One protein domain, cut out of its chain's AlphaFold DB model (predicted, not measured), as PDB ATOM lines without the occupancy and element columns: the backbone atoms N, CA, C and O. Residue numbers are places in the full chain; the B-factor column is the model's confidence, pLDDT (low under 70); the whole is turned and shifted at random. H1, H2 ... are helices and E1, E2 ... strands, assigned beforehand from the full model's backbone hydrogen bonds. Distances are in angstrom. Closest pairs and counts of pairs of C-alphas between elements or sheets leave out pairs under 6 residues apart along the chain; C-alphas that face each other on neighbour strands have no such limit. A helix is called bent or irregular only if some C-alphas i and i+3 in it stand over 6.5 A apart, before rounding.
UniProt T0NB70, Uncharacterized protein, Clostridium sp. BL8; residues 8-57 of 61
ATOM      1  N   ASN A   8       5.205 -18.533 -90.899       95.56
ATOM      2  CA  ASN A   8       5.169 -19.894 -90.355       95.56
ATOM      3  C   ASN A   8       4.377 -20.875 -91.231       95.56
ATOM      4  O   ASN A   8       4.375 -22.073 -90.976       95.56
ATOM      5  N   THR A   9       3.679 -20.372 -92.251       96.50
ATOM      6  CA  THR A   9       3.012 -21.212 -93.249       96.50
ATOM      7  C   THR A   9       3.969 -21.716 -94.327       96.50
ATOM      8  O   THR A   9       3.638 -22.679 -95.007       96.50
ATOM      9  N   ILE A  10       5.151 -21.103 -94.484       97.12
ATOM     10  CA  ILE A  10       6.172 -21.541 -95.439       97.12
ATOM     11  C   ILE A  10       6.852 -22.784 -94.884       97.12
ATOM     12  O   ILE A  10       7.578 -22.728 -93.895       97.12
ATOM     13  N   ILE A  11       6.629 -23.903 -95.558       97.12
ATOM     14  CA  ILE A  11       7.169 -25.203 -95.179       97.12
ATOM     15  C   ILE A  11       7.835 -25.860 -96.382       97.12
ATOM     16  O   ILE A  11       7.518 -25.547 -97.534       97.12
ATOM     17  N   THR A  12       8.752 -26.781 -96.110       97.94
ATOM     18  CA  THR A  12       9.276 -27.694 -97.123       97.94
ATOM     19  C   THR A  12       8.386 -28.939 -97.140       97.94
ATOM     20  O   THR A  12       7.983 -29.439 -96.094       97.94
ATOM     21  N   LYS A  13       8.060 -29.451 -98.324       97.25
ATOM     22  CA  LYS A  13       7.359 -30.723 -98.524       97.25
ATOM     23  C   LYS A  13       8.147 -31.576 -99.501       97.25
ATOM     24  O   LYS A  13       8.508 -31.091-100.572       97.25
ATOM     25  N   LYS A  14       8.363 -32.849 -99.178       97.12
ATOM     26  CA  LYS A  14       8.880 -33.835-100.131       97.12
ATOM     27  C   LYS A  14       7.703 -34.488-100.850       97.12
ATOM     28  O   LYS A  14       6.878 -35.140-100.223       97.12
ATOM     29  N   LEU A  15       7.601 -34.263-102.156       96.38
ATOM     30  CA  LEU A  15       6.489 -34.729-102.998       96.38
ATOM     31  C   LEU A  15       6.883 -35.916-103.897       96.38
ATOM     32  O   LEU A  15       6.071 -36.408-104.672       96.38
ATOM     33  N   GLY A  16       8.128 -36.377-103.796       94.69
ATOM     34  CA  GLY A  16       8.665 -37.549-104.480       94.69
ATOM     35  C   GLY A  16      10.098 -37.819-104.024       94.69
ATOM     36  O   GLY A  16      10.620 -37.103-103.171       94.69
ATOM     37  N   GLU A  17      10.765 -38.820-104.599       93.62
ATOM     38  CA  GLU A  17      12.129 -39.196-104.185       93.62
ATOM     39  C   GLU A  17      13.118 -38.019-104.277       93.62
ATOM     40  O   GLU A  17      13.901 -37.793-103.356       93.62
ATOM     41  N   LYS A  18      13.028 -37.232-105.357       94.88
ATOM     42  CA  LYS A  18      13.946 -36.125-105.688       94.88
ATOM     43  C   LYS A  18      13.225 -34.791-105.895       94.88
ATOM     44  O   LYS A  18      13.749 -33.903-106.561       94.88
ATOM     45  N   PHE A  19      12.007 -34.656-105.369       97.38
ATOM     46  CA  PHE A  19      11.179 -33.473-105.589       97.38
ATOM     47  C   PHE A  19      10.746 -32.837-104.267       97.38
ATOM     48  O   PHE A  19      10.004 -33.436-103.486       97.38
ATOM     49  N   TYR A  20      11.216 -31.610-104.043       98.25
ATOM     50  CA  TYR A  20      10.973 -30.813-102.845       98.25
ATOM     51  C   TYR A  20      10.278 -29.508-103.228       98.25
ATOM     52  O   TYR A  20      10.730 -28.792-104.120       98.25
ATOM     53  N   LEU A  21       9.190 -29.191-102.532       97.44
ATOM     54  CA  LEU A  21       8.428 -27.961-102.701       97.44
ATOM     55  C   LEU A  21       8.560 -27.108-101.443       97.44
ATOM     56  O   LEU A  21       8.245 -27.574-100.353       97.44
ATOM     57  N   ILE A  22       8.984 -25.857-101.600       98.12
ATOM     58  CA  ILE A  22       9.043 -24.874-100.517       98.12
ATOM     59  C   ILE A  22       7.989 -23.809-100.790       98.12
ATOM     60  O   ILE A  22       7.970 -23.210-101.867       98.12
ATOM     61  N   GLY A  23       7.130 -23.551 -99.810       96.62
ATOM     62  CA  GLY A  23       6.160 -22.467 -99.873       96.62
ATOM     63  C   GLY A  23       5.008 -22.645 -98.898       96.62
ATOM     64  O   GLY A  23       4.984 -23.580 -98.105       96.62
ATOM     65  N   ASP A  24       4.038 -21.736 -98.969       96.19
ATOM     66  CA  ASP A  24       2.833 -21.791 -98.133       96.19
ATOM     67  C   ASP A  24       1.702 -22.644 -98.720       96.19
ATOM     68  O   ASP A  24       0.770 -23.001 -98.009       96.19
ATOM     69  N   GLY A  25       1.757 -22.965-100.014       95.25
ATOM     70  CA  GLY A  25       0.779 -23.810-100.704       95.25
ATOM     71  C   GLY A  25      -0.654 -23.266-100.774       95.25
ATOM     72  O   GLY A  25      -1.507 -23.961-101.313       95.25
ATOM     73  N   VAL A  26      -0.935 -22.066-100.248       93.94
ATOM     74  CA  VAL A  26      -2.311 -21.540-100.118       93.94
ATOM     75  C   VAL A  26      -2.485 -20.093-100.577       93.94
ATOM     76  O   VAL A  26      -3.594 -19.700-100.928       93.94
ATOM     77  N   SER A  27      -1.434 -19.265-100.578       94.12
ATOM     78  CA  SER A  27      -1.598 -17.832-100.876       94.12
ATOM     79  C   SER A  27      -1.383 -17.519-102.356       94.12
ATOM     80  O   SER A  27      -0.242 -17.409-102.815       94.12
ATOM     81  N   GLU A  28      -2.466 -17.321-103.095       93.94
ATOM     82  CA  GLU A  28      -2.455 -16.844-104.483       93.94
ATOM     83  C   GLU A  28      -2.523 -15.312-104.586       93.94
ATOM     84  O   GLU A  28      -2.947 -14.626-103.651       93.94
ATOM     85  N   ALA A  29      -2.094 -14.774-105.731       94.88
ATOM     86  CA  ALA A  29      -2.258 -13.357-106.033       94.88
ATOM     87  C   ALA A  29      -3.710 -13.065-106.437       94.88
ATOM     88  O   ALA A  29      -4.303 -13.801-107.220       94.88
ATOM     89  N   LYS A  30      -4.268 -11.966-105.929       94.88
ATOM     90  CA  LYS A  30      -5.641 -11.519-106.196       94.88
ATOM     91  C   LYS A  30      -5.777 -10.006-106.047       94.88
ATOM     92  O   LYS A  30      -4.866  -9.334-105.561       94.88
ATOM     93  N   VAL A  31      -6.923  -9.452-106.442       95.75
ATOM     94  CA  VAL A  31      -7.228  -8.027-106.225       95.75
ATOM     95  C   VAL A  31      -7.100  -7.699-104.732       95.75
ATOM     96  O   VAL A  31      -7.638  -8.408-103.884       95.75
ATOM     97  N   GLY A  32      -6.328  -6.658-104.413       92.62
ATOM     98  CA  GLY A  32      -6.000  -6.275-103.033       92.62
ATOM     99  C   GLY A  32      -4.867  -7.081-102.378       92.62
ATOM    100  O   GLY A  32      -4.458  -6.752-101.270       92.62
ATOM    101  N   CYS A  33      -4.322  -8.106-103.041       92.75
ATOM    102  CA  CYS A  33      -3.190  -8.899-102.556       92.75
ATOM    103  C   CYS A  33      -2.390  -9.470-103.741       92.75
ATOM    104  O   CYS A  33      -2.544 -10.630-104.121       92.75
ATOM    105  N   GLY A  34      -1.584  -8.620-104.382       91.75
ATOM    106  CA  GLY A  34      -0.821  -8.974-105.581       91.75
ATOM    107  C   GLY A  34       0.457  -9.780-105.315       91.75
ATOM    108  O   GLY A  34       0.722 -10.254-104.208       91.75
ATOM    109  N   LEU A  35       1.286  -9.900-106.357       91.00
ATOM    110  CA  LEU A  35       2.652 -10.399-106.222       91.00
ATOM    111  C   LEU A  35       3.457  -9.407-105.382       91.00
ATOM    112  O   LEU A  35       3.572  -8.234-105.724       91.00
ATOM    113  N   MET A  36       3.990  -9.881-104.263       89.19
ATOM    114  CA  MET A  36       4.758  -9.071-103.326       89.19
ATOM    115  C   MET A  36       5.995  -9.856-102.896       89.19
ATOM    116  O   MET A  36       5.971 -11.088-102.857       89.19
ATOM    117  N   ALA A  37       7.058  -9.147-102.514       91.12
ATOM    118  CA  ALA A  37       8.315  -9.759-102.091       91.12
ATOM    119  C   ALA A  37       8.539  -9.986-100.569       91.12
ATOM    120  O   ALA A  37       9.638 -10.416-100.219       91.12
ATOM    121  N   PRO A  38       7.592  -9.761 -99.627       92.69
ATOM    122  CA  PRO A  38       7.917  -9.690 -98.198       92.69
ATOM    123  C   PRO A  38       8.398 -11.023 -97.611       92.69
ATOM    124  O   PRO A  38       9.061 -11.036 -96.581       92.69
ATOM    125  N   ARG A  39       8.087 -12.148 -98.266       94.75
ATOM    126  CA  ARG A  39       8.448 -13.499 -97.809       94.75
ATOM    127  C   ARG A  39       9.407 -14.235 -98.739       94.75
ATOM    128  O   ARG A  39       9.709 -15.404 -98.508       94.75
ATOM    129  N   VAL A  40       9.895 -13.566 -99.785       94.31
ATOM    130  CA  VAL A  40      10.754 -14.187-100.806       94.31
ATOM    131  C   VAL A  40      12.057 -14.689-100.190       94.31
ATOM    132  O   VAL A  40      12.420 -15.840-100.408       94.31
ATOM    133  N   ASN A  41      12.712 -13.877 -99.354       95.81
ATOM    134  CA  ASN A  41      13.968 -14.274 -98.712       95.81
ATOM    135  C   ASN A  41      13.794 -15.476 -97.763       95.81
ATOM    136  O   ASN A  41      14.691 -16.298 -97.615       95.81
ATOM    137  N   ILE A  42      12.620 -15.618 -97.145       96.44
ATOM    138  CA  ILE A  42      12.326 -16.743 -96.249       96.44
ATOM    139  C   ILE A  42      12.253 -18.038 -97.058       96.44
ATOM    140  O   ILE A  42      12.965 -18.987 -96.749       96.44
ATOM    141  N   ALA A  43      11.469 -18.064 -98.139       96.88
ATOM    142  CA  ALA A  43      11.426 -19.234 -99.014       96.88
ATOM    143  C   ALA A  43      12.785 -19.539 -99.657       96.88
ATOM    144  O   ALA A  43      13.168 -20.705 -99.705       96.88
ATOM    145  N   ALA A  44      13.537 -18.518-100.077       97.94
ATOM    146  CA  ALA A  44      14.878 -18.696-100.631       97.94
ATOM    147  C   ALA A  44      15.837 -19.354 -99.623       97.94
ATOM    148  O   ALA A  44      16.527 -20.315 -99.959       97.94
ATOM    149  N   ASN A  45      15.830 -18.913 -98.363       98.00
ATOM    150  CA  ASN A  45      16.661 -19.517 -97.320       98.00
ATOM    151  C   ASN A  45      16.198 -20.933 -96.945       98.00
ATOM    152  O   ASN A  45      17.032 -21.811 -96.731       98.00
ATOM    153  N   HIS A  46      14.886 -21.202 -96.938       97.44
ATOM    154  CA  HIS A  46      14.362 -22.566 -96.787       97.44
ATOM    155  C   HIS A  46      14.834 -23.485 -97.923       97.44
ATOM    156  O   HIS A  46      15.223 -24.627 -97.673       97.44
ATOM    157  N   GLN A  47      14.835 -22.994 -99.165       98.25
ATOM    158  CA  GLN A  47      15.347 -23.727-100.324       98.25
ATOM    159  C   GLN A  47      16.848 -23.990-100.189       98.25
ATOM    160  O   GLN A  47      17.270 -25.136-100.321       98.25
ATOM    161  N   ALA A  48      17.644 -22.971 -99.861       98.69
ATOM    162  CA  ALA A  48      19.090 -23.103 -99.688       98.69
ATOM    163  C   ALA A  48      19.450 -24.123 -98.597       98.69
ATOM    164  O   ALA A  48      20.277 -25.007 -98.819       98.69
ATOM    165  N   ASN A  49      18.775 -24.066 -97.445       98.00
ATOM    166  CA  ASN A  49      18.980 -25.042 -96.378       98.00
ATOM    167  C   ASN A  49      18.540 -26.455 -96.797       98.00
ATOM    168  O   ASN A  49      19.215 -27.431 -96.484       98.00
ATOM    169  N   THR A  50      17.442 -26.577 -97.552       98.38
ATOM    170  CA  THR A  50      16.994 -27.869 -98.103       98.38
ATOM    171  C   THR A  50      18.056 -28.464 -99.032       98.38
ATOM    172  O   THR A  50      18.369 -29.644 -98.917       98.38
ATOM    173  N   VAL A  51      18.668 -27.651 -99.899       98.44
ATOM    174  CA  VAL A  51      19.775 -28.081-100.769       98.44
ATOM    175  C   VAL A  51      20.979 -28.539 -99.947       98.44
ATOM    176  O   VAL A  51      21.515 -29.611-100.217       98.44
ATOM    177  N   MET A  52      21.377 -27.778 -98.923       98.56
ATOM    178  CA  MET A  52      22.476 -28.168 -98.035       98.56
ATOM    179  C   MET A  52      22.211 -29.527 -97.376       98.56
ATOM    180  O   MET A  52      23.074 -30.400 -97.387       98.56
ATOM    181  N   ARG A  53      20.998 -29.734 -96.857       97.94
ATOM    182  CA  ARG A  53      20.587 -31.001 -96.238       97.94
ATOM    183  C   ARG A  53      20.633 -32.174 -97.216       97.94
ATOM    184  O   ARG A  53      21.193 -33.209 -96.880       97.94
ATOM    185  N   ILE A  54      20.169 -31.982 -98.453       97.69
ATOM    186  CA  ILE A  54      20.276 -32.998 -99.513       97.69
ATOM    187  C   ILE A  54      21.740 -33.378 -99.777       97.69
ATOM    188  O   ILE A  54      22.039 -34.563 -99.897       97.69
ATOM    189  N   ILE A  55      22.653 -32.401 -99.843       98.38
ATOM    190  CA  ILE A  55      24.092 -32.656-100.039       98.38
ATOM    191  C   ILE A  55      24.671 -33.491 -98.887       98.38
ATOM    192  O   ILE A  55      25.520 -34.346 -99.120       98.38
ATOM    193  N   LEU A  56      24.189 -33.275 -97.661       98.44
ATOM    194  CA  LEU A  56      24.577 -34.043 -96.475       98.44
ATOM    195  C   LEU A  56      23.896 -35.420 -96.370       98.44
ATOM    196  O   LEU A  56      24.239 -36.191 -95.482       98.44
ATOM    197  N   GLY A  57      22.958 -35.750 -97.263       97.31
ATOM    198  CA  GLY A  57      22.179 -36.991 -97.204       97.31
ATOM    199  C   GLY A  57      20.951 -36.939 -96.285       97.31
ATOM    200  O   GLY A  57      20.245 -37.939 -96.168       97.31
TER     201      GLY A  57
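Overview. This is residues 8 to 57 of the 61 residues of an uncharacterized protein of Clostridium sp. BL8 (UniProt T0NB70). A small hairpin of two strands, E1 and E2, has a single helix, H1, packed on it with residues 40 to 51, and a long loop between the hairpin and the helix reaches far out at one end before folding back. Residues 28 to 38 of that loop stick out as an arm, and this arm adds to the length of the whole. The printed part has 50 residues with two named strands and one named helix, in the order E1, E2, H1, and the sheet, of order E1 - E2, is antiparallel. The class is mixed, helices and strands. The whole is loose, with a radius of gyration of the C-alphas of 12.8 A and spans of 42 by 21 by 15 A.

Along the chain. The printed part begins at Asn 8. E1, the longest strand, is residues 11 to 16 and begins with C-alpha 11 at (7.169, -25.203, -95.179); it is 15.5 A from first to last C-alpha. After a tight link of 2 residues, E2 is residues 19 to 23, 13.4 A long, and ends with C-alpha 23 at (6.160, -22.467, -99.873). Residues 24 to 39 hold no named element. H1 is residues 40 to 55, 22.8 A from first to last C-alpha, and ends with C-alpha 55 at (24.092, -32.656, -100.039). H1 is not bent.

Arrangement. E1 and E2 form a hairpin and are antiparallel neighbours, with 157 degrees between their N-to-C directions. C-alphas 12 and 22 face each other at 4.4 A. Across the pair, N 13 and O 21 are 2.8 A apart and N 21 and O 13 are 2.8 A apart, both within hydrogen-bond range. Between E2 and H1, 4 pairs of C-alphas are within 8 A; the closest C-alphas are those of Gly 23 and Ala 43, 6.2 A apart, and the centres are 9.7 A apart. Between E1 and H1, 4 pairs of C-alphas are within 8 A; the closest C-alphas are those of Thr 12 and His 46, 7.2 A apart, and the centres are 12.1 A apart. Within 10 A of H1's C-alphas there are 20 pairs with E2 and 8 with E1. In H1 every O i to N i+4 pair is within hydrogen-bond range.

Size, cuts and confidence. The two C-alphas farthest apart are those of Val 31 and Gly 57, at 42.3 A. The link from E2 to H1, 16 residues, is long, and residues 28 to 38 of it stand free. Without them the body has 39 residues and spans 30 by 20 by 12 A. The printed part has no cut. The mean pLDDT of the printed part is 96.0, and no printed residue is under 70.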